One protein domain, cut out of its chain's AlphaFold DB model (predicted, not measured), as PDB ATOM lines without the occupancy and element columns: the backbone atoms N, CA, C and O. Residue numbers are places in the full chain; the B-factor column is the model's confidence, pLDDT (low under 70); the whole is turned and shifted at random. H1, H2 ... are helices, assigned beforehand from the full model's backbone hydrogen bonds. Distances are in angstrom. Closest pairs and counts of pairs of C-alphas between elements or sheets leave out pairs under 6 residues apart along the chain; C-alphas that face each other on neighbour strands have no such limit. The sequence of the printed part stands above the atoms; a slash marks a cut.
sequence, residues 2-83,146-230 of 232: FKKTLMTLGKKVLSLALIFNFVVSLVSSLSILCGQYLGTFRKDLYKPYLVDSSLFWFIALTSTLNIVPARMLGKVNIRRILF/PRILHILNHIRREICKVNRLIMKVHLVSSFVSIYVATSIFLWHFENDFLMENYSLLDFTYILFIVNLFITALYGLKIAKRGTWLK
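This is residues 2 to 83 and 146 to 230 of the 232 residues of an uncharacterized protein of Candidatus Bathyarchaeota archaeon (UniProt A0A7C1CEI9). Two helical hairpins, H1 with H2 and H4 with H5, cross as an X; H3 makes a corner with H4, and its residues 146 to 155 stick out. The printed part has 167 residues with five named helices, H1 to H5, and no named strand: all helix. It is only just compact, close to loose, with a radius of gyration of the C-alphas of 18.2 A, spanning 51 by 40 by 30 A.

H1, residues 2 to 37, begins at C-alpha 2 (148.527, 109.713, 94.575) and is 52.4 A long. H2 is residues 53 to 73, 31.7 A, with a kink of 29 degrees near residue 67. H3 is residues 146 to 161, 23.0 A; H4 is 163 to 193, 42.2 A. H5, residues 200 to 225, 38.2 A, ends at C-alpha 225 (177.318, 119.486, 93.178).

H1 and H2 touch at a shallow tilt of 20 degrees, opposite ways; the closest C-alphas, Leu 26 and Ala 60, are 4.7 A apart. H2 touches H4 at a steep 60 degrees, closest C-alphas Phe 58 and Ser 173, 4.9 A. Every O i to N i+4 pair is within hydrogen-bond range in H1 and H3, against 12 of 17 in H2, 26 of 27 in H4 and 21 of 22 in H5.

Residues 84 to 145 are not printed; C-alphas 83 and 146 are 17.9 A apart. The link H1 to H2 is long. Residues 43, 77 to 83, 193 to 203 and 227 to 230 have pLDDT under 70.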
ATOM      1  N   PHE A   2     147.882 110.289  93.379       71.69
ATOM      2  CA  PHE A   2     148.527 109.713  94.575       71.69
ATOM      3  C   PHE A   2     150.073 109.708  94.559       71.69
ATOM      4  O   PHE A   2     150.704 110.196  95.492       71.69
ATOM      5  N   LYS A   3     150.699 109.270  93.454       81.81
ATOM      6  CA  LYS A   3     152.172 109.223  93.298       81.81
ATOM      7  C   LYS A   3     152.853 110.590  93.477       81.81
ATOM      8  O   LYS A   3     153.937 110.673  94.045       81.81
ATOM      9  N   LYS A   4     152.212 111.671  93.013       80.25
ATOM     10  CA  LYS A   4     152.739 113.042  93.129       80.25
ATOM     11  C   LYS A   4     152.660 113.538  94.574       80.25
ATOM     12  O   LYS A   4     153.629 114.111  95.067       80.25
ATOM     13  N   THR A   5     151.549 113.273  95.260       79.31
ATOM     14  CA  THR A   5     151.368 113.607  96.681       79.31
ATOM     15  C   THR A   5     152.353 112.844  97.563       79.31
ATOM     16  O   THR A   5     153.039 113.464  98.371       79.31
ATOM     17  N   LEU A   6     152.518 111.536  97.340       81.62
ATOM     18  CA  LEU A   6     153.469 110.703  98.079       81.62
ATOM     19  C   LEU A   6     154.916 111.185  97.902       81.62
ATOM     20  O   LEU A   6     155.644 111.337  98.877       81.62
ATOM     21  N   MET A   7     155.323 111.509  96.669       84.44
ATOM     22  CA  MET A   7     156.665 112.041  96.400       84.44
ATOM     23  C   MET A   7     156.899 113.403  97.069       84.44
ATOM     24  O   MET A   7     158.009 113.711  97.497       84.44
ATOM     25  N   THR A   8     155.854 114.223  97.160       82.50
ATOM     26  CA  THR A   8     155.906 115.542  97.803       82.50
ATOM     27  C   THR A   8     156.050 115.406  99.321       82.50
ATOM     28  O   THR A   8     156.905 116.063  99.913       82.50
ATOM     29  N   LEU A   9     155.281 114.501  99.933       83.19
ATOM     30  CA  LEU A   9     155.380 114.181 101.356       83.19
ATOM     31  C   LEU A   9     156.749 113.580 101.700       83.19
ATOM     32  O   LEU A   9     157.402 114.042 102.629       83.19
ATOM     33  N   GLY A  10     157.230 112.622 100.902       85.19
ATOM     34  CA  GLY A  10     158.537 111.993 101.103       85.19
ATOM     35  C   GLY A  10     159.692 112.997 101.082       85.19
ATOM     36  O   GLY A  10     160.588 112.912 101.913       85.19
ATOM     37  N   LYS A  11     159.647 114.005 100.199       85.31
ATOM     38  CA  LYS A  11     160.635 115.101 100.200       85.31
ATOM     39  C   LYS A  11     160.588 115.933 101.480       85.31
ATOM     40  O   LYS A  11     161.643 116.282 102.003       85.31
ATOM     41  N   LYS A  12     159.390 116.241 101.988       85.88
ATOM     42  CA  LYS A  12     159.229 117.005 103.233       85.88
ATOM     43  C   LYS A  12     159.759 116.224 104.436       85.88
ATOM     44  O   LYS A  12     160.546 116.768 105.204       85.88
ATOM     45  N   VAL A  13     159.399 114.946 104.544       87.94
ATOM     46  CA  VAL A  13     159.881 114.052 105.609       87.94
ATOM     47  C   VAL A  13     161.400 113.893 105.539       87.94
ATOM     48  O   VAL A  13     162.073 114.049 106.551       87.94
ATOM     49  N   LEU A  14     161.960 113.671 104.345       90.62
ATOM     50  CA  LEU A  14     163.408 113.562 104.160       90.62
ATOM     51  C   LEU A  14     164.139 114.852 104.558       90.62
ATOM     52  O   LEU A  14     165.182 114.791 105.196       90.62
ATOM     53  N   SER A  15     163.597 116.018 104.200       90.44
ATOM     54  CA  SER A  15     164.148 117.314 104.612       90.44
ATOM     55  C   SER A  15     164.166 117.471 106.127       90.44
ATOM     56  O   SER A  15     165.195 117.844 106.681       90.44
ATOM     57  N   LEU A  16     163.050 117.174 106.799       90.88
ATOM     58  CA  LEU A  16     162.958 117.238 108.258       90.88
ATOM     59  C   LEU A  16     163.946 116.274 108.923       90.88
ATOM     60  O   LEU A  16     164.665 116.682 109.827       90.88
ATOM     61  N   ALA A  17     164.051 115.039 108.427       92.38
ATOM     62  CA  ALA A  17     165.009 114.056 108.928       92.38
ATOM     63  C   ALA A  17     166.468 114.518 108.762       92.38
ATOM     64  O   ALA A  17     167.287 114.338 109.657       92.38
ATOM     65  N   LEU A  18     166.798 115.157 107.635       93.94
ATOM     66  CA  LEU A  18     168.130 115.721 107.414       93.94
ATOM     67  C   LEU A  18     168.419 116.889 108.364       93.94
ATOM     68  O   LEU A  18     169.470 116.890 108.997       93.94
ATOM     69  N   ILE A  19     167.491 117.845 108.508       93.62
ATOM     70  CA  ILE A  19     167.647 118.962 109.458       93.62
ATOM     71  C   ILE A  19     167.827 118.419 110.878       93.62
ATOM     72  O   ILE A  19     168.733 118.869 111.573       93.62
ATOM     73  N   PHE A  20     167.036 117.420 111.274       93.25
ATOM     74  CA  PHE A  20     167.176 116.751 112.564       93.25
ATOM     75  C   PHE A  20     168.586 116.193 112.771       93.25
ATOM     76  O   PHE A  20     169.233 116.532 113.757       93.25
ATOM     77  N   ASN A  21     169.114 115.427 111.812       94.12
ATOM     78  CA  ASN A  21     170.466 114.867 111.910       94.12
ATOM     79  C   ASN A  21     171.550 115.948 112.020       94.12
ATOM     80  O   ASN A  21     172.529 115.774 112.752       94.12
ATOM     81  N   PHE A  22     171.375 117.080 111.335       95.44
ATOM     82  CA  PHE A  22     172.312 118.202 111.422       95.44
ATOM     83  C   PHE A  22     172.209 118.924 112.762       95.44
ATOM     84  O   PHE A  22     173.233 119.308 113.314       95.44
ATOM     85  N   VAL A  23     171.006 119.079 113.319       94.50
ATOM     86  CA  VAL A  23     170.812 119.644 114.661       94.50
ATOM     87  C   VAL A  23     171.445 118.743 115.718       94.50
ATOM     88  O   VAL A  23     172.175 119.251 116.566       94.50
ATOM     89  N   VAL A  24     171.237 117.425 115.638       92.25
ATOM     90  CA  VAL A  24     171.883 116.454 116.538       92.25
ATOM     91  C   VAL A  24     173.403 116.587 116.448       92.25
ATOM     92  O   VAL A  24     174.061 116.807 117.458       92.25
ATOM     93  N   SER A  25     173.963 116.539 115.236       93.94
ATOM     94  CA  SER A  25     175.415 116.636 115.026       93.94
ATOM     95  C   SER A  25     175.986 117.969 115.522       93.94
ATOM     96  O   SER A  25     177.041 117.996 116.158       93.94
ATOM     97  N   LEU A  26     175.270 119.074 115.293       95.06
ATOM     98  CA  LEU A  26     175.644 120.403 115.766       95.06
ATOM     99  C   LEU A  26     175.674 120.460 117.294       95.06
ATOM    100  O   LEU A  26     176.707 120.799 117.860       95.06
ATOM    101  N   VAL A  27     174.575 120.107 117.963       91.25
ATOM    102  CA  VAL A  27     174.492 120.196 119.427       91.25
ATOM    103  C   VAL A  27     175.481 119.239 120.082       91.25
ATOM    104  O   VAL A  27     176.222 119.660 120.961       91.25
ATOM    105  N   SER A  28     175.580 117.991 119.619       88.88
ATOM    106  CA  SER A  28     176.542 117.026 120.159       88.88
ATOM    107  C   SER A  28     177.993 117.489 119.993       88.88
ATOM    108  O   SER A  28     178.764 117.407 120.946       88.88
ATOM    109  N   SER A  29     178.371 118.029 118.826       91.81
ATOM    110  CA  SER A  29     179.730 118.557 118.615       91.81
ATOM    111  C   SER A  29     180.037 119.761 119.513       91.81
ATOM    112  O   SER A  29     181.111 119.819 120.111       91.81
ATOM    113  N   LEU A  30     179.083 120.682 119.677       91.75
ATOM    114  CA  LEU A  30     179.222 121.826 120.579       91.75
ATOM    115  C   LEU A  30     179.293 121.396 122.046       91.75
ATOM    116  O   LEU A  30     180.068 121.977 122.798       91.75
ATOM    117  N   SER A  31     178.546 120.369 122.453       87.75
ATOM    118  CA  SER A  31     178.620 119.808 123.806       87.75
ATOM    119  C   SER A  31     179.992 119.197 124.097       87.75
ATOM    120  O   SER A  31     180.536 119.427 125.177       87.75
ATOM    121  N   ILE A  32     180.584 118.477 123.135       88.31
ATOM    122  CA  ILE A  32     181.947 117.933 123.261       88.31
ATOM    123  C   ILE A  32     182.961 119.073 123.397       88.31
ATOM    124  O   ILE A  32     183.752 119.078 124.339       88.31
ATOM    125  N   LEU A  33     182.896 120.078 122.517       90.31
ATOM    126  CA  LEU A  33     183.773 121.251 122.579       90.31
ATOM    127  C   LEU A  33     183.624 122.004 123.907       90.31
ATOM    128  O   LEU A  33     184.618 122.341 124.544       90.31
ATOM    129  N   CYS A  34     182.389 122.234 124.353       87.38
ATOM    130  CA  CYS A  34     182.097 122.904 125.617       87.38
ATOM    131  C   CYS A  34     182.696 122.138 126.800       87.38
ATOM    132  O   CYS A  34     183.417 122.723 127.607       87.38
ATOM    133  N   GLY A  35     182.485 120.819 126.869       83.00
ATOM    134  CA  GLY A  35     183.063 120.001 127.931       83.00
ATOM    135  C   GLY A  35     184.595 119.987 127.915       83.00
ATOM    136  O   GLY A  35     185.232 119.930 128.961       83.00
ATOM    137  N   GLN A  36     185.220 120.130 126.749       84.25
ATOM    138  CA  GLN A  36     186.675 120.270 126.664       84.25
ATOM    139  C   GLN A  36     187.176 121.620 127.160       84.25
ATOM    140  O   GLN A  36     188.137 121.662 127.929       84.25
ATOM    141  N   TYR A  37     186.525 122.717 126.768       86.38
ATOM    142  CA  TYR A  37     186.890 124.052 127.244       86.38
ATOM    143  C   TYR A  37     186.655 124.219 128.748       86.38
ATOM    144  O   TYR A  37     187.430 124.905 129.411       86.38
ATOM    145  N   LEU A  38     185.633 123.558 129.293       86.94
ATOM    146  CA  LEU A  38     185.351 123.523 130.731       86.94
ATOM    147  C   LEU A  38     186.218 122.512 131.499       86.94
ATOM    148  O   LEU A  38     186.136 122.449 132.722       86.94
ATOM    149  N   GLY A  39     187.046 121.719 130.810       80.81
ATOM    150  CA  GLY A  39     187.928 120.725 131.426       80.81
ATOM    151  C   GLY A  39     187.220 119.477 131.963       80.81
ATOM    152  O   GLY A  39     187.835 118.713 132.704       80.81
ATOM    153  N   THR A  40     185.953 119.244 131.606       76.88
ATOM    154  CA  THR A  40     185.200 118.045 132.011       76.88
ATOM    155  C   THR A  40     185.544 116.822 131.163       76.88
ATOM    156  O   THR A  40     185.513 115.702 131.669       76.88
ATOM    157  N   PHE A  41     185.923 117.011 129.894       75.50
ATOM    158  CA  PHE A  41     186.427 115.935 129.038       75.50
ATOM    159  C   PHE A  41     187.953 115.910 128.983       75.50
ATOM    160  O   PHE A  41     188.621 116.945 128.956       75.50
ATOM    161  N   ARG A  42     188.517 114.697 128.905       73.44
ATOM    162  CA  ARG A  42     189.953 114.502 128.681       73.44
ATOM    163  C   ARG A  42     190.369 115.111 127.340       73.44
ATOM    164  O   ARG A  42     189.668 114.970 126.340       73.44
ATOM    165  N   LYS A  43     191.554 115.728 127.309       69.06
ATOM    166  CA  LYS A  43     192.163 116.277 126.082       69.06
ATOM    167  C   LYS A  43     192.495 115.200 125.041       69.06
ATOM    168  O   LYS A  43     192.606 115.505 123.861       69.06
ATOM    169  N   ASP A  44     192.614 113.948 125.478       77.81
ATOM    170  CA  ASP A  44     192.966 112.791 124.649       77.81
ATOM    171  C   ASP A  44     191.740 112.033 124.112       77.81
ATOM    172  O   ASP A  44     191.825 110.849 123.784       77.81
ATOM    173  N   LEU A  45     190.581 112.696 124.050       81.75
ATOM    174  CA  LEU A  45     189.339 112.098 123.569       81.75
ATOM    175  C   LEU A  45     189.519 111.559 122.136       81.75
ATOM    176  O   LEU A  45     189.934 112.291 121.239       81.75
ATOM    177  N   TYR A  46     189.198 110.277 121.937       86.62
ATOM    178  CA  TYR A  46     189.329 109.542 120.669       86.62
ATOM    179  C   TYR A  46     190.760 109.361 120.126       86.62
ATOM    180  O   TYR A  46     190.937 109.005 118.955       86.62
ATOM    181  N   LYS A  47     191.801 109.555 120.947       88.00
ATOM    182  CA  LYS A  47     193.166 109.144 120.577       88.00
ATOM    183  C   LYS A  47     193.288 107.612 120.503       88.00
ATOM    184  O   LYS A  47     192.593 106.922 121.246       88.00
ATOM    185  N   PRO A  48     194.176 107.075 119.642       91.38
ATOM    186  CA  PRO A  48     195.121 107.788 118.769       91.38
ATOM    187  C   PRO A  48     194.529 108.236 117.421       91.38
ATOM    188  O   PRO A  48     195.221 108.888 116.643       91.38
ATOM    189  N   TYR A  49     193.273 107.895 117.128       92.88
ATOM    190  CA  TYR A  49     192.663 108.113 115.815       92.88
ATOM    191  C   TYR A  49     192.392 109.584 115.509       92.88
ATOM    192  O   TYR A  49     192.639 110.037 114.389       92.88
ATOM    193  N   LEU A  50     191.901 110.332 116.500       93.50
ATOM    194  CA  LEU A  50     191.650 111.762 116.385       93.50
ATOM    195  C   LEU A  50     192.872 112.557 116.859       93.50
ATOM    196  O   LEU A  50     193.251 112.488 118.028       93.50
ATOM    197  N   VAL A  51     193.467 113.340 115.954       92.25
ATOM    198  CA  VAL A  51     194.652 114.164 116.259       92.25
ATOM    199  C   VAL A  51     194.342 115.228 117.315       92.25
ATOM    200  O   VAL A  51     195.102 115.396 118.268       92.25
ATOM    201  N   ASP A  52     193.228 115.940 117.143       91.00
ATOM    202  CA  ASP A  52     192.802 117.015 118.033       91.00
ATOM    203  C   ASP A  52     191.273 117.093 118.058       91.00
ATOM    204  O   ASP A  52     190.597 116.989 117.031       91.00
ATOM    205  N   SER A  53     190.711 117.290 119.243       89.00
ATOM    206  CA  SER A  53     189.270 117.416 119.417       89.00
ATOM    207  C   SER A  53     188.709 118.791 119.042       89.00
ATOM    208  O   SER A  53     187.518 118.927 118.783       89.00
ATOM    209  N   SER A  54     189.539 119.820 118.890       92.31
ATOM    210  CA  SER A  54     189.111 121.091 118.287       92.31
ATOM    211  C   SER A  54     188.544 120.908 116.870       92.31
ATOM    212  O   SER A  54     187.748 121.728 116.409       92.31
ATOM    213  N   LEU A  55     188.855 119.791 116.199       95.56
ATOM    214  CA  LEU A  55     188.297 119.436 114.892       95.56
ATOM    215  C   LEU A  55     186.771 119.243 114.902       95.56
ATOM    216  O   LEU A  55     186.146 119.337 113.842       95.56
ATOM    217  N   PHE A  56     186.137 119.073 116.071       94.62
ATOM    218  CA  PHE A  56     184.674 119.084 116.195       94.62
ATOM    219  C   PHE A  56     184.039 120.408 115.722       94.62
ATOM    220  O   PHE A  56     182.884 120.403 115.293       94.62
ATOM    221  N   TRP A  57     184.789 121.520 115.669       96.88
ATOM    222  CA  TRP A  57     184.316 122.771 115.056       96.88
ATOM    223  C   TRP A  57     183.941 122.606 113.580       96.88
ATOM    224  O   TRP A  57     183.011 123.258 113.101       96.88
ATOM    225  N   PHE A  58     184.610 121.708 112.850       97.62
ATOM    226  CA  PHE A  58     184.268 121.436 111.455       97.62
ATOM    227  C   PHE A  58     182.954 120.663 111.317       97.62
ATOM    228  O   PHE A  58     182.235 120.893 110.343       97.62
ATOM    229  N   ILE A  59     182.596 119.818 112.292       96.56
ATOM    230  CA  ILE A  59     181.276 119.169 112.341       96.56
ATOM    231  C   ILE A  59     180.199 120.217 112.593       96.56
ATOM    232  O   ILE A  59     179.200 120.236 111.869       96.56
ATOM    233  N   ALA A  60     180.408 121.116 113.560       96.62
ATOM    234  CA  ALA A  60     179.482 122.211 113.832       96.62
ATOM    235  C   ALA A  60     179.261 123.063 112.570       96.62
ATOM    236  O   ALA A  60     178.127 123.254 112.128       96.62
ATOM    237  N   LEU A  61     180.350 123.471 111.913       96.44
ATOM    238  CA  LEU A  61     180.312 124.263 110.686       96.44
ATOM    239  C   LEU A  61     179.588 123.543 109.538       96.44
ATOM    240  O   LEU A  61     178.698 124.124 108.914       96.44
ATOM    241  N   THR A  62     179.919 122.277 109.272       96.44
ATOM    242  CA  THR A  62     179.249 121.464 108.240       96.44
ATOM    243  C   THR A  62     177.762 121.301 108.539       96.44
ATOM    244  O   THR A  62     176.932 121.457 107.647       96.44
ATOM    245  N   SER A  63     177.404 121.049 109.798       96.56
ATOM    246  CA  SER A  63     176.010 120.916 110.232       96.56
ATOM    247  C   SER A  63     175.221 122.196 109.966       96.56
ATOM    248  O   SER A  63     174.160 122.149 109.346       96.56
ATOM    249  N   THR A  64     175.763 123.359 110.347       94.31
ATOM    250  CA  THR A  64     175.129 124.661 110.094       94.31
ATOM    251  C   THR A  64     174.948 124.925 108.601       94.31
ATOM    252  O   THR A  64     173.867 125.329 108.166       94.31
ATOM    253  N   LEU A  65     175.979 124.660 107.796       92.44
ATOM    254  CA  LEU A  65     175.931 124.856 106.346       92.44
ATOM    255  C   LEU A  65     174.946 123.896 105.661       92.44
ATOM    256  O   LEU A  65     174.356 124.245 104.641       92.44
ATOM    257  N   ASN A  66     174.703 122.718 106.228       93.69
ATOM    258  CA  ASN A  66     173.774 121.733 105.681       93.69
ATOM    259  C   ASN A  66     172.290 122.029 105.935       93.69
ATOM    260  O   ASN A  66     171.439 121.576 105.162       93.69
ATOM    261  N   ILE A  67     171.958 122.808 106.967       91.19
ATOM    262  CA  ILE A  67     170.565 123.138 107.317       91.19
ATOM    263  C   ILE A  67     169.844 123.812 106.146       91.19
ATOM    264  O   ILE A  67     168.722 123.441 105.794       91.19
ATOM    265  N   VAL A  68     170.499 124.783 105.512       85.88
ATOM    266  CA  VAL A  68     169.922 125.556 104.409       85.88
ATOM    267  C   VAL A  68     169.553 124.671 103.204       85.88
ATOM    268  O   VAL A  68     168.374 124.639 102.845       85.88
ATOM    269  N   PRO A  69     170.477 123.906 102.589       86.50
ATOM    270  CA  PRO A  69     170.159 123.045 101.452       86.50
ATOM    271  C   PRO A  69     169.155 121.930 101.787       86.50
ATOM    272  O   PRO A  69     168.326 121.607 100.930       86.50
ATOM    273  N   ALA A  70     169.156 121.374 103.006       88.56
ATOM    274  CA  ALA A  70     168.135 120.395 103.389       88.56
ATOM    275  C   ALA A  70     166.745 121.015 103.447       88.56
ATOM    276  O   ALA A  70     165.829 120.492 102.817       88.56
ATOM    277  N   ARG A  71     166.600 122.175 104.088       86.31
ATOM    278  CA  ARG A  71     165.323 122.893 104.140       86.31
ATOM    279  C   ARG A  71     164.760 123.192 102.752       86.31
ATOM    280  O   ARG A  71     163.561 123.076 102.508       86.31
ATOM    281  N   MET A  72     165.627 123.549 101.814       80.06
ATOM    282  CA  MET A  72     165.230 123.828 100.435       80.06
ATOM    283  C   MET A  72     164.732 122.587  99.697       80.06
ATOM    284  O   MET A  72     163.788 122.683  98.914       80.06
ATOM    285  N   LEU A  73     165.309 121.415  99.977       82.75
ATOM    286  CA  LEU A  73     164.823 120.134  99.459       82.75
ATOM    287  C   LEU A  73     163.385 119.840  99.924       82.75
ATOM    288  O   LEU A  73     162.605 119.263  99.164       82.75
ATOM    289  N   GLY A  74     163.030 120.271 101.138       75.19
ATOM    290  CA  GLY A  74     161.697 120.139 101.730       75.19
ATOM    291  C   GLY A  74     160.718 121.260 101.406       75.19
ATOM    292  O   GLY A  74     159.592 121.225 101.905       75.19
ATOM    293  N   LYS A  75     161.093 122.254 100.589       76.69
ATOM    294  CA  LYS A  75     160.183 123.335 100.197       76.69
ATOM    295  C   LYS A  75     159.152 122.806  99.201       76.69
ATOM    296  O   LYS A  75     159.367 122.792  97.990       76.69
ATOM    297  N   VAL A  76     158.020 122.357  99.728       71.12
ATOM    298  CA  VAL A  76     156.902 121.823  98.951       71.12
ATOM    299  C   VAL A  76     155.600 122.532  99.306       71.12
ATOM    300  O   VAL A  76     155.333 122.808 100.471       71.12
ATOM    301  N   ASN A  77     154.764 122.794  98.297       62.72
ATOM    302  CA  ASN A  77     153.439 123.399  98.472       62.72
ATOM    303  C   ASN A  77     152.436 122.353  98.984       62.72
ATOM    304  O   ASN A  77     151.519 121.949  98.269       62.72
ATOM    305  N   ILE A  78     152.627 121.882 100.214       61.38
ATOM    306  CA  ILE A  78     151.602 121.133 100.939       61.38
ATOM    307  C   ILE A  78     150.744 122.185 101.648       61.38
ATOM    308  O   ILE A  78     151.272 123.004 102.398       61.38
ATOM    309  N   ARG A  79     149.428 122.215 101.379       57.38
ATOM    310  CA  ARG A  79     148.494 123.022 102.185       57.38
ATOM    311  C   ARG A  79     148.697 122.603 103.640       57.38
ATOM    312  O   ARG A  79     148.559 121.419 103.923       57.38
ATOM    313  N   ARG A  80     149.087 123.549 104.501       57.59
ATOM    314  CA  ARG A  80     149.471 123.331 105.905       57.59
ATOM    315  C   ARG A  80     148.435 122.425 106.585       57.59
ATOM    316  O   ARG A  80     147.302 122.846 106.807       57.59
ATOM    317  N   ILE A  81     148.793 121.161 106.814       52.53
ATOM    318  CA  ILE A  81     147.907 120.179 107.440       52.53
ATOM    319  C   ILE A  81     147.990 120.453 108.939       52.53
ATOM    320  O   ILE A  81     148.965 120.062 109.557       52.53
ATOM    321  N   LEU A  82     146.996 121.183 109.456       47.34
ATOM    322  CA  LEU A  82     146.786 121.539 110.863       47.34
ATOM    323  C   LEU A  82     148.019 122.128 111.591       47.34
ATOM    324  O   LEU A  82     148.894 121.413 112.053       47.34
ATOM    325  N   PHE A  83     147.997 123.453 111.783       55.06
ATOM    326  CA  PHE A  83     148.977 124.262 112.529       55.06
ATOM    327  C   PHE A  83     150.362 124.426 111.872       55.06
ATOM    328  O   PHE A  83     150.754 123.702 110.961       55.06
ATOM    329  N   PRO A 146     157.832 138.311 110.281       81.94
ATOM    330  CA  PRO A 146     158.371 139.063 109.148       81.94
ATOM    331  C   PRO A 146     159.794 139.586 109.403       81.94
ATOM    332  O   PRO A 146     160.578 139.714 108.463       81.94
ATOM    333  N   ARG A 147     160.169 139.836 110.669       86.62
ATOM    334  CA  ARG A 147     161.542 140.224 111.042       86.62
ATOM    335  C   ARG A 147     162.535 139.096 110.770       86.62
ATOM    336  O   ARG A 147     163.568 139.342 110.154       86.62
ATOM    337  N   ILE A 148     162.206 137.863 111.170       81.50
ATOM    338  CA  ILE A 148     163.048 136.685 110.901       81.50
ATOM    339  C   ILE A 148     163.184 136.475 109.392       81.50
ATOM    340  O   ILE A 148     164.293 136.278 108.902       81.50
ATOM    341  N   LEU A 149     162.090 136.597 108.636       82.81
ATOM    342  CA  LEU A 149     162.142 136.527 107.176       82.81
ATOM    343  C   LEU A 149     163.073 137.594 106.577       82.81
ATOM    344  O   LEU A 149     163.875 137.277 105.699       82.81
ATOM    345  N   HIS A 150     163.013 138.839 107.057       85.19
ATOM    346  CA  HIS A 150     163.898 139.908 106.591       85.19
ATOM    347  C   HIS A 150     165.376 139.610 106.894       85.19
ATOM    348  O   HIS A 150     166.224 139.761 106.013       85.19
ATOM    349  N   ILE A 151     165.689 139.132 108.102       84.75
ATOM    350  CA  ILE A 151     167.053 138.739 108.499       84.75
ATOM    351  C   ILE A 151     167.557 137.586 107.627       84.75
ATOM    352  O   ILE A 151     168.655 137.663 107.079       84.75
ATOM    353  N   LEU A 152     166.747 136.544 107.431       82.50
ATOM    354  CA  LEU A 152     167.100 135.410 106.573       82.50
ATOM    355  C   LEU A 152     167.327 135.849 105.123       82.50
ATOM    356  O   LEU A 152     168.269 135.385 104.485       82.50
ATOM    357  N   ASN A 153     166.511 136.773 104.610       83.75
ATOM    358  CA  ASN A 153     166.691 137.341 103.275       83.75
ATOM    359  C   ASN A 153     167.971 138.181 103.170       83.75
ATOM    360  O   ASN A 153     168.637 138.141 102.136       83.75
ATOM    361  N   HIS A 154     168.340 138.910 104.224       85.81
ATOM    362  CA  HIS A 154     169.599 139.648 104.281       85.81
ATOM    363  C   HIS A 154     170.805 138.699 104.285       85.81
ATOM    364  O   HIS A 154     171.666 138.799 103.415       85.81
ATOM    365  N   ILE A 155     170.823 137.717 105.194       82.75
ATOM    366  CA  ILE A 155     171.868 136.682 105.267       82.75
ATOM    367  C   ILE A 155     172.001 135.971 103.919       82.75
ATOM    368  O   ILE A 155     173.106 135.809 103.407       82.75
ATOM    369  N   ARG A 156     170.874 135.611 103.297       81.00
ATOM    370  CA  ARG A 156     170.839 135.018 101.957       81.00
ATOM    371  C   ARG A 156     171.558 135.889 100.927       81.00
ATOM    372  O   ARG A 156     172.352 135.359 100.155       81.00
ATOM    373  N   ARG A 157     171.280 137.196 100.885       82.31
ATOM    374  CA  ARG A 157     171.919 138.112  99.923       82.31
ATOM    375  C   ARG A 157     173.431 138.167 100.122       82.31
ATOM    376  O   ARG A 157     174.157 138.090  99.136       82.31
ATOM    377  N   GLU A 158     173.897 138.235 101.365       84.38
ATOM    378  CA  GLU A 158     175.332 138.254 101.664       84.38
ATOM    379  C   GLU A 158     176.014 136.931 101.295       84.38
ATOM    380  O   GLU A 158     177.031 136.931 100.603       84.38
ATOM    381  N   ILE A 159     175.405 135.792 101.637       81.62
ATOM    382  CA  ILE A 159     175.884 134.456 101.249       81.62
ATOM    383  C   ILE A 159     176.007 134.330  99.727       81.62
ATOM    384  O   ILE A 159     176.999 133.789  99.236       81.62
ATOM    385  N   CYS A 160     175.037 134.843  98.961       80.19
ATOM    386  CA  CYS A 160     175.091 134.803  97.500       80.19
ATOM    387  C   CYS A 160     176.315 135.544  96.937       80.19
ATOM    388  O   CYS A 160     176.903 135.067  95.966       80.19
ATOM    389  N   LYS A 161     176.744 136.654  97.558       85.00
ATOM    390  CA  LYS A 161     177.939 137.405  97.132       85.00
ATOM    391  C   LYS A 161     179.224 136.596  97.324       85.00
ATOM    392  O   LYS A 161     180.110 136.640  96.475       85.00
ATOM    393  N   VAL A 162     179.312 135.817  98.403       85.94
ATOM    394  CA  VAL A 162     180.506 135.026  98.762       85.94
ATOM    395  C   VAL A 162     180.344 133.523  98.514       85.94
ATOM    396  O   VAL A 162     181.092 132.710  99.056       85.94
ATOM    397  N   ASN A 163     179.402 133.128  97.653       84.62
ATOM    398  CA  ASN A 163     179.024 131.727  97.468       84.62
ATOM    399  C   ASN A 163     180.218 130.810  97.147       84.62
ATOM    400  O   ASN A 163     180.346 129.734  97.721       84.62
ATOM    401  N   ARG A 164     181.156 131.238  96.289       86.38
ATOM    402  CA  ARG A 164     182.348 130.425  95.966       86.38
ATOM    403  C   ARG A 164     183.202 130.115  97.198       86.38
ATOM    404  O   ARG A 164     183.720 129.007  97.304       86.38
ATOM    405  N   LEU A 165     183.354 131.079  98.108       89.69
ATOM    406  CA  LEU A 165     184.111 130.894  99.344       89.69
ATOM    407  C   LEU A 165     183.371 129.940 100.283       89.69
ATOM    408  O   LEU A 165     183.967 128.973 100.747       89.69
ATOM    409  N   ILE A 166     182.068 130.158 100.479       89.06
ATOM    410  CA  ILE A 166     181.219 129.292 101.312       89.06
ATOM    411  C   ILE A 166     181.275 127.848 100.820       89.06
ATOM    412  O   ILE A 166     181.424 126.934 101.620       89.06
ATOM    413  N   MET A 167     181.240 127.630  99.508       89.12
ATOM    414  CA  MET A 167     181.329 126.294  98.921       89.12
ATOM    415  C   MET A 167     182.674 125.609  99.184       89.12
ATOM    416  O   MET A 167     182.698 124.412  99.465       89.12
ATOM    417  N   LYS A 168     183.788 126.351  99.130       92.00
ATOM    418  CA  LYS A 168     185.114 125.825  99.494       92.00
ATOM    419  C   LYS A 168     185.182 125.477 100.978       92.00
ATOM    420  O   LYS A 168     185.608 124.379 101.316       92.00
ATOM    421  N   VAL A 169     184.724 126.387 101.839       93.75
ATOM    422  CA  VAL A 169     184.668 126.177 103.293       93.75
ATOM    423  C   VAL A 169     183.823 124.949 103.616       93.75
ATOM    424  O   VAL A 169     184.281 124.083 104.350       93.75
ATOM    425  N   HIS A 170     182.649 124.823 102.998       93.50
ATOM    426  CA  HIS A 170     181.756 123.686 103.182       93.50
ATOM    427  C   HIS A 170     182.394 122.364 102.736       93.50
ATOM    428  O   HIS A 170     182.240 121.343 103.401       93.50
ATOM    429  N   LEU A 171     183.126 122.366 101.617       94.81
ATOM    430  CA  LEU A 171     183.827 121.178 101.132       94.81
ATOM    431  C   LEU A 171     184.916 120.738 102.114       94.81
ATOM    432  O   LEU A 171     184.955 119.567 102.490       94.81
ATOM    433  N   VAL A 172     185.768 121.674 102.542       96.50
ATOM    434  CA  VAL A 172     186.853 121.402 103.496       96.50
ATOM    435  C   VAL A 172     186.277 120.935 104.829       96.50
ATOM    436  O   VAL A 172     186.698 119.904 105.345       96.50
ATOM    437  N   SER A 173     185.261 121.626 105.353       96.94
ATOM    438  CA  SER A 173     184.635 121.259 106.621       96.94
ATOM    439  C   SER A 173     183.979 119.885 106.561       96.94
ATOM    440  O   SER A 173     184.110 119.110 107.507       96.94
ATOM    441  N   SER A 174     183.339 119.548 105.439       96.44
ATOM    442  CA  SER A 174     182.737 118.227 105.233       96.44
ATOM    443  C   SER A 174     183.800 117.136 105.190       96.44
ATOM    444  O   SER A 174     183.614 116.088 105.796       96.44
ATOM    445  N   PHE A 175     184.931 117.380 104.522       97.19
ATOM    446  CA  PHE A 175     186.030 116.417 104.457       97.19
ATOM    447  C   PHE A 175     186.648 116.159 105.835       97.19
ATOM    448  O   PHE A 175     186.815 115.006 106.230       97.19
ATOM    449  N   VAL A 176     186.903 117.219 106.608       97.56
ATOM    450  CA  VAL A 176     187.389 117.085 107.991       97.56
ATOM    451  C   VAL A 176     186.350 116.378 108.865       97.56
ATOM    452  O   VAL A 176     186.707 115.518 109.661       97.56
ATOM    453  N   SER A 177     185.059 116.655 108.672       97.56
ATOM    454  CA  SER A 177     183.980 115.975 109.402       97.56
ATOM    455  C   SER A 177     183.929 114.472 109.113       97.56
ATOM    456  O   SER A 177     183.654 113.701 110.027       97.56
ATOM    457  N   ILE A 178     184.231 114.036 107.879       97.38
ATOM    458  CA  ILE A 178     184.379 112.607 107.551       97.38
ATOM    459  C   ILE A 178     185.531 112.008 108.357       97.38
ATOM    460  O   ILE A 178     185.342 110.979 108.995       97.38
ATOM    461  N   TYR A 179     186.694 112.664 108.373       97.38
ATOM    462  CA  TYR A 179     187.841 112.202 109.156       97.38
ATOM    463  C   TYR A 179     187.506 112.065 110.650       97.38
ATOM    464  O   TYR A 179     187.808 111.032 111.250       97.38
ATOM    465  N   VAL A 180     186.828 113.055 111.243       96.50
ATOM    466  CA  VAL A 180     186.408 112.989 112.651       96.50
ATOM    467  C   VAL A 180     185.421 111.839 112.878       96.50
ATOM    468  O   VAL A 180     185.617 111.050 113.799       96.50
ATOM    469  N   ALA A 181     184.406 111.683 112.019       96.06
ATOM    470  CA  ALA A 181     183.432 110.591 112.121       96.06
ATOM    471  C   ALA A 181     184.098 109.207 112.028       96.06
ATOM    472  O   ALA A 181     183.805 108.324 112.833       96.06
ATOM    473  N   THR A 182     185.040 109.030 111.097       96.31
ATOM    474  CA  THR A 182     185.831 107.800 110.966       96.31
ATOM    475  C   THR A 182     186.717 107.561 112.184       96.31
ATOM    476  O   THR A 182     186.807 106.429 112.643       96.31
ATOM    477  N   SER A 183     187.329 108.606 112.744       95.12
ATOM    478  CA  SER A 183     188.175 108.484 113.937       95.12
ATOM    479  C   SER A 183     187.379 108.005 115.150       95.12
ATOM    480  O   SER A 183     187.813 107.095 115.849       95.12
ATOM    481  N   ILE A 184     186.185 108.567 115.364       91.88
ATOM    482  CA  ILE A 184     185.276 108.144 116.440       91.88
ATOM    483  C   ILE A 184     184.804 106.708 116.208       91.88
ATOM    484  O   ILE A 184     184.778 105.919 117.147       91.88
ATOM    485  N   PHE A 185     184.460 106.355 114.966       92.50
ATOM    486  CA  PHE A 185     184.052 104.997 114.618       92.50
ATOM    487  C   PHE A 185     185.150 103.971 114.915       92.50
ATOM    488  O   PHE A 185     184.871 102.971 115.564       92.50
ATOM    489  N   LEU A 186     186.389 104.224 114.478       92.00
ATOM    490  CA  LEU A 186     187.520 103.329 114.739       92.00
ATOM    491  C   LEU A 186     187.808 103.212 116.236       92.00
ATOM    492  O   LEU A 186     187.996 102.107 116.734       92.00
ATOM    493  N   TRP A 187     187.773 104.338 116.954       90.12
ATOM    494  CA  TRP A 187     187.960 104.345 118.399       90.12
ATOM    495  C   TRP A 187     186.899 103.500 119.113       90.12
ATOM    496  O   TRP A 187     187.245 102.666 119.943       90.12
ATOM    497  N   HIS A 188     185.622 103.671 118.766       85.00
ATOM    498  CA  HIS A 188     184.526 102.902 119.358       85.00
ATOM    499  C   HIS A 188     184.599 101.414 118.980       85.00
ATOM    500  O   HIS A 188     184.383 100.543 119.818       85.00
ATOM    501  N   PHE A 189     184.963 101.107 117.732       84.06
ATOM    502  CA  PHE A 189     185.133  99.732 117.272       84.06
ATOM    503  C   PHE A 189     186.233  98.997 118.054       84.06
ATOM    504  O   PHE A 189     186.035  97.856 118.460       84.06
ATOM    505  N   GLU A 190     187.372  99.649 118.303       83.88
ATOM    506  CA  GLU A 190     188.473  99.043 119.057       83.88
ATOM    507  C   GLU A 190     188.179  98.928 120.559       83.88
ATOM    508  O   GLU A 190     188.474  97.896 121.156       83.88
ATOM    509  N   ASN A 191     187.612  99.970 121.175       77.94
ATOM    510  CA  ASN A 191     187.495 100.047 122.635       77.94
ATOM    511  C   ASN A 191     186.218  99.406 123.193       77.94
ATOM    512  O   ASN A 191     186.270  98.842 124.280       77.94
ATOM    513  N   ASP A 192     185.096  99.467 122.471       70.94
ATOM    514  CA  ASP A 192     183.803  99.001 122.992       70.94
ATOM    515  C   ASP A 192     183.351  97.699 122.313       70.94
ATOM    516  O   ASP A 192     182.990  96.737 122.993       70.94
ATOM    517  N   PHE A 193     183.433  97.619 120.976       63.25
ATOM    518  CA  PHE A 193     182.941  96.453 120.226       63.25
ATOM    519  C   PHE A 193     183.837  95.213 120.386       63.25
ATOM    520  O   PHE A 193     183.334  94.116 120.623       63.25
ATOM    521  N   LEU A 194     185.164  95.368 120.294       60.28
ATOM    522  CA  LEU A 194     186.105  94.251 120.480       60.28
ATOM    523  C   LEU A 194     186.243  93.799 121.943       60.28
ATOM    524  O   LEU A 194     186.704  92.686 122.182       60.28
ATOM    525  N   MET A 195     185.842  94.629 122.911       59.50
ATOM    526  CA  MET A 195     185.894  94.303 124.344       59.50
ATOM    527  C   MET A 195     184.581  93.720 124.901       59.50
ATOM    528  O   MET A 195     184.459  93.569 126.113       59.50
ATOM    529  N   GLU A 196     183.613  93.382 124.037       59.12
ATOM    530  CA  GLU A 196     182.325  92.743 124.382       59.12
ATOM    531  C   GLU A 196     181.460  93.489 125.422       59.12
ATOM    532  O   GLU A 196     180.572  92.905 126.049       59.12
ATOM    533  N   ASN A 197     181.648  94.802 125.586       55.41
ATOM    534  CA  ASN A 197     180.866  95.617 126.520       55.41
ATOM    535  C   ASN A 197     179.544  96.083 125.894       55.41
ATOM    536  O   ASN A 197     179.312  97.276 125.729       55.41
ATOM    537  N   TYR A 198     178.661  95.140 125.564       55.16
ATOM    538  CA  TYR A 198     177.383  95.454 124.924       55.16
ATOM    539  C   TYR A 198     176.381  96.064 125.912       55.16
ATOM    540  O   TYR A 198     175.771  95.363 126.724       55.16
ATOM    541  N   SER A 199     176.162  97.374 125.829       56.09
ATOM    542  CA  SER A 199     175.187  98.101 126.648       56.09
ATOM    543  C   SER A 199     174.188  98.879 125.784       56.09
ATOM    544  O   SER A 199     174.444  99.199 124.629       56.09
ATOM    545  N   LEU A 200     173.027  99.255 126.341       50.69
ATOM    546  CA  LEU A 200     172.071 100.151 125.658       50.69
ATOM    547  C   LEU A 200     172.687 101.511 125.262       50.69
ATOM    548  O   LEU A 200     172.164 102.179 124.369       50.69
ATOM    549  N   LEU A 201     173.792 101.909 125.903       54.53
ATOM    550  CA  LEU A 201     174.594 103.081 125.542       54.53
ATOM    551  C   LEU A 201     175.262 102.922 124.163       54.53
ATOM    552  O   LEU A 201     175.447 103.920 123.472       54.53
ATOM    553  N   ASP A 202     175.516 101.703 123.688       61.72
ATOM    554  CA  ASP A 202     176.103 101.488 122.359       61.72
ATOM    555  C   ASP A 202     175.158 101.931 121.249       61.72
ATOM    556  O   ASP A 202     175.588 102.477 120.236       61.72
ATOM    557  N   PHE A 203     173.845 101.788 121.447       67.62
ATOM    558  CA  PHE A 203     172.874 102.228 120.452       67.62
ATOM    559  C   PHE A 203     172.901 103.750 120.258       67.62
ATOM    560  O   PHE A 203     172.817 104.228 119.124       67.62
ATOM    561  N   THR A 204     173.057 104.534 121.330       71.44
ATOM    562  CA  THR A 204     173.139 105.999 121.221       71.44
ATOM    563  C   THR A 204     174.463 106.449 120.603       71.44
ATOM    564  O   THR A 204     174.451 107.377 119.788       71.44
ATOM    565  N   TYR A 205     175.575 105.763 120.891       75.62
ATOM    566  CA  TYR A 205     176.864 105.998 120.228       75.62
ATOM    567  C   TYR A 205     176.829 105.654 118.737       75.62
ATOM    568  O   TYR A 205     177.248 106.470 117.911       75.62
ATOM    569  N   ILE A 206     176.263 104.504 118.368       81.06
ATOM    570  CA  ILE A 206     176.079 104.106 116.966       81.06
ATOM    571  C   ILE A 206     175.209 105.135 116.239       81.06
ATOM    572  O   ILE A 206     175.582 105.602 115.162       81.06
ATOM    573  N   LEU A 207     174.083 105.550 116.829       82.69
ATOM    574  CA  LEU A 207     173.235 106.599 116.259       82.69
ATOM    575  C   LEU A 207     173.993 107.917 116.075       82.69
ATOM    576  O   LEU A 207     173.845 108.569 115.040       82.69
ATOM    577  N   PHE A 208     174.818 108.309 117.045       84.56
ATOM    578  CA  PHE A 208     175.642 109.509 116.937       84.56
ATOM    579  C   PHE A 208     176.638 109.410 115.775       84.56
ATOM    580  O   PHE A 208     176.664 110.302 114.925       84.56
ATOM    581  N   ILE A 209     177.390 108.312 115.672       90.19
ATOM    582  CA  ILE A 209     178.343 108.067 114.577       90.19
ATOM    583  C   ILE A 209     177.631 108.096 113.218       90.19
ATOM    584  O   ILE A 209     178.087 108.760 112.285       90.19
ATOM    585  N   VAL A 210     176.478 107.430 113.106       92.06
ATOM    586  CA  VAL A 210     175.662 107.433 111.882       92.06
ATOM    587  C   VAL A 210     175.228 108.855 111.520       92.06
ATOM    588  O   VAL A 210     175.347 109.252 110.359       92.06
ATOM    589  N   ASN A 211     174.795 109.658 112.493       92.50
ATOM    590  CA  ASN A 211     174.416 111.054 112.264       92.50
ATOM    591  C   ASN A 211     175.594 111.909 111.788       92.50
ATOM    592  O   ASN A 211     175.422 112.712 110.865       92.50
ATOM    593  N   LEU A 212     176.793 111.703 112.339       94.25
ATOM    594  CA  LEU A 212     178.003 112.380 111.871       94.25
ATOM    595  C   LEU A 212     178.314 112.036 110.412       94.25
ATOM    596  O   LEU A 212     178.567 112.940 109.611       94.25
ATOM    597  N   PHE A 213     178.229 110.757 110.033       96.81
ATOM    598  CA  PHE A 213     178.433 110.341 108.644       96.81
ATOM    599  C   PHE A 213     177.374 110.915 107.704       96.81
ATOM    600  O   PHE A 213     177.729 111.438 106.647       96.81
ATOM    601  N   ILE A 214     176.089 110.873 108.074       96.25
ATOM    602  CA  ILE A 214     175.013 111.472 107.270       96.25
ATOM    603  C   ILE A 214     175.292 112.962 107.052       96.25
ATOM    604  O   ILE A 214     175.222 113.438 105.918       96.25
ATOM    605  N   THR A 215     175.661 113.684 108.109       95.81
ATOM    606  CA  THR A 215     176.006 115.108 108.053       95.81
ATOM    607  C   THR A 215     177.185 115.369 107.124       95.81
ATOM    608  O   THR A 215     177.086 116.181 106.199       95.81
ATOM    609  N   ALA A 216     178.291 114.655 107.310       96.06
ATOM    610  CA  ALA A 216     179.510 114.880 106.546       96.06
ATOM    611  C   ALA A 216     179.346 114.506 105.059       96.06
ATOM    612  O   ALA A 216     179.726 115.270 104.169       96.06
ATOM    613  N   LEU A 217     178.700 113.372 104.764       96.25
ATOM    614  CA  LEU A 217     178.450 112.912 103.394       96.25
ATOM    615  C   LEU A 217     177.431 113.789 102.666       96.25
ATOM    616  O   LEU A 217     177.596 114.070 101.473       96.25
ATOM    617  N   TYR A 218     176.384 114.243 103.359       94.75
ATOM    618  CA  TYR A 218     175.429 115.180 102.779       94.75
ATOM    619  C   TYR A 218     176.108 116.512 102.442       94.75
ATOM    620  O   TYR A 218     175.951 116.995 101.317       94.75
ATOM    621  N   GLY A 219     176.933 117.042 103.350       92.25
ATOM    622  CA  GLY A 219     177.713 118.262 103.115       92.25
ATOM    623  C   GLY A 219     178.640 118.137 101.918       92.25
ATOM    624  O   GLY A 219     178.578 118.955 100.997       92.25
ATOM    625  N   LEU A 220     179.383 117.034 101.824       92.88
ATOM    626  CA  LEU A 220     180.258 116.766 100.685       92.88
ATOM    627  C   LEU A 220     179.477 116.677  99.364       92.88
ATOM    628  O   LEU A 220     179.888 117.246  98.349       92.88
ATOM    629  N   LYS A 221     178.325 115.993  99.361       92.00
ATOM    630  CA  LYS A 221     177.455 115.875  98.181       92.00
ATOM    631  C   LYS A 221     176.947 117.237  97.720       92.00
ATOM    632  O   LYS A 221     176.946 117.509  96.518       92.00
ATOM    633  N   ILE A 222     176.502 118.075  98.652       88.56
ATOM    634  CA  ILE A 222     176.010 119.420  98.354       88.56
ATOM    635  C   ILE A 222     177.147 120.318  97.862       88.56
ATOM    636  O   ILE A 222     176.982 121.017  96.855       88.56
ATOM    637  N   ALA A 223     178.304 120.257  98.523       87.50
ATOM    638  CA  ALA A 223     179.480 121.035  98.176       87.50
ATOM    639  C   ALA A 223     179.987 120.690  96.762       87.50
ATOM    640  O   ALA A 223     180.170 121.567  95.919       87.50
ATOM    641  N   LYS A 224     180.112 119.395  96.447       85.31
ATOM    642  CA  LYS A 224     180.585 118.915  95.137       85.31
ATOM    643  C   LYS A 224     179.632 119.256  93.992       85.31
ATOM    644  O   LYS A 224     180.077 119.534  92.884       85.31
ATOM    645  N   ARG A 225     178.318 119.223  94.228       81.56
ATOM    646  CA  ARG A 225     177.318 119.486  93.178       81.56
ATOM    647  C   ARG A 225     177.071 120.973  92.920       81.56
ATOM    648  O   ARG A 225     176.308 121.290  92.008       81.56
ATOM    649  N   GLY A 226     177.634 121.880  93.724       70.12
ATOM    650  CA  GLY A 226     177.321 123.310  93.628       70.12
ATOM    651  C   GLY A 226     175.843 123.622  93.887       70.12
ATOM    652  O   GLY A 226     175.335 124.656  93.458       70.12
ATOM    653  N   THR A 227     175.109 122.713  94.542       64.31
ATOM    654  CA  THR A 227     173.637 122.767  94.619       64.31
ATOM    655  C   THR A 227     173.104 123.874  95.515       64.31
ATOM    656  O   THR A 227     171.909 124.144  95.454       64.31
ATOM    657  N   TRP A 228     173.975 124.575  96.249       60.19
ATOM    658  CA  TRP A 228     173.642 125.839  96.909       60.19
ATOM    659  C   TRP A 228     173.091 126.902  95.956       60.19
ATOM    660  O   TRP A 228     172.524 127.858  96.436       60.19
ATOM    661  N   LEU A 229     173.225 126.790  94.630       52.72
ATOM    662  CA  LEU A 229     172.626 127.769  93.707       52.72
ATOM    663  C   LEU A 229     171.438 127.237  92.903       52.72
ATOM    664  O   LEU A 229     170.679 128.026  92.358       52.72
ATOM    665  N   LYS A 230     171.247 125.915  92.808       51.28
ATOM    666  CA  LYS A 230     170.195 125.341  91.944       51.28
ATOM    667  C   LYS A 230     168.792 125.417  92.535       51.28
ATOM    668  O   LYS A 230     167.824 125.228  91.808       51.28
TER     669      LYS A 230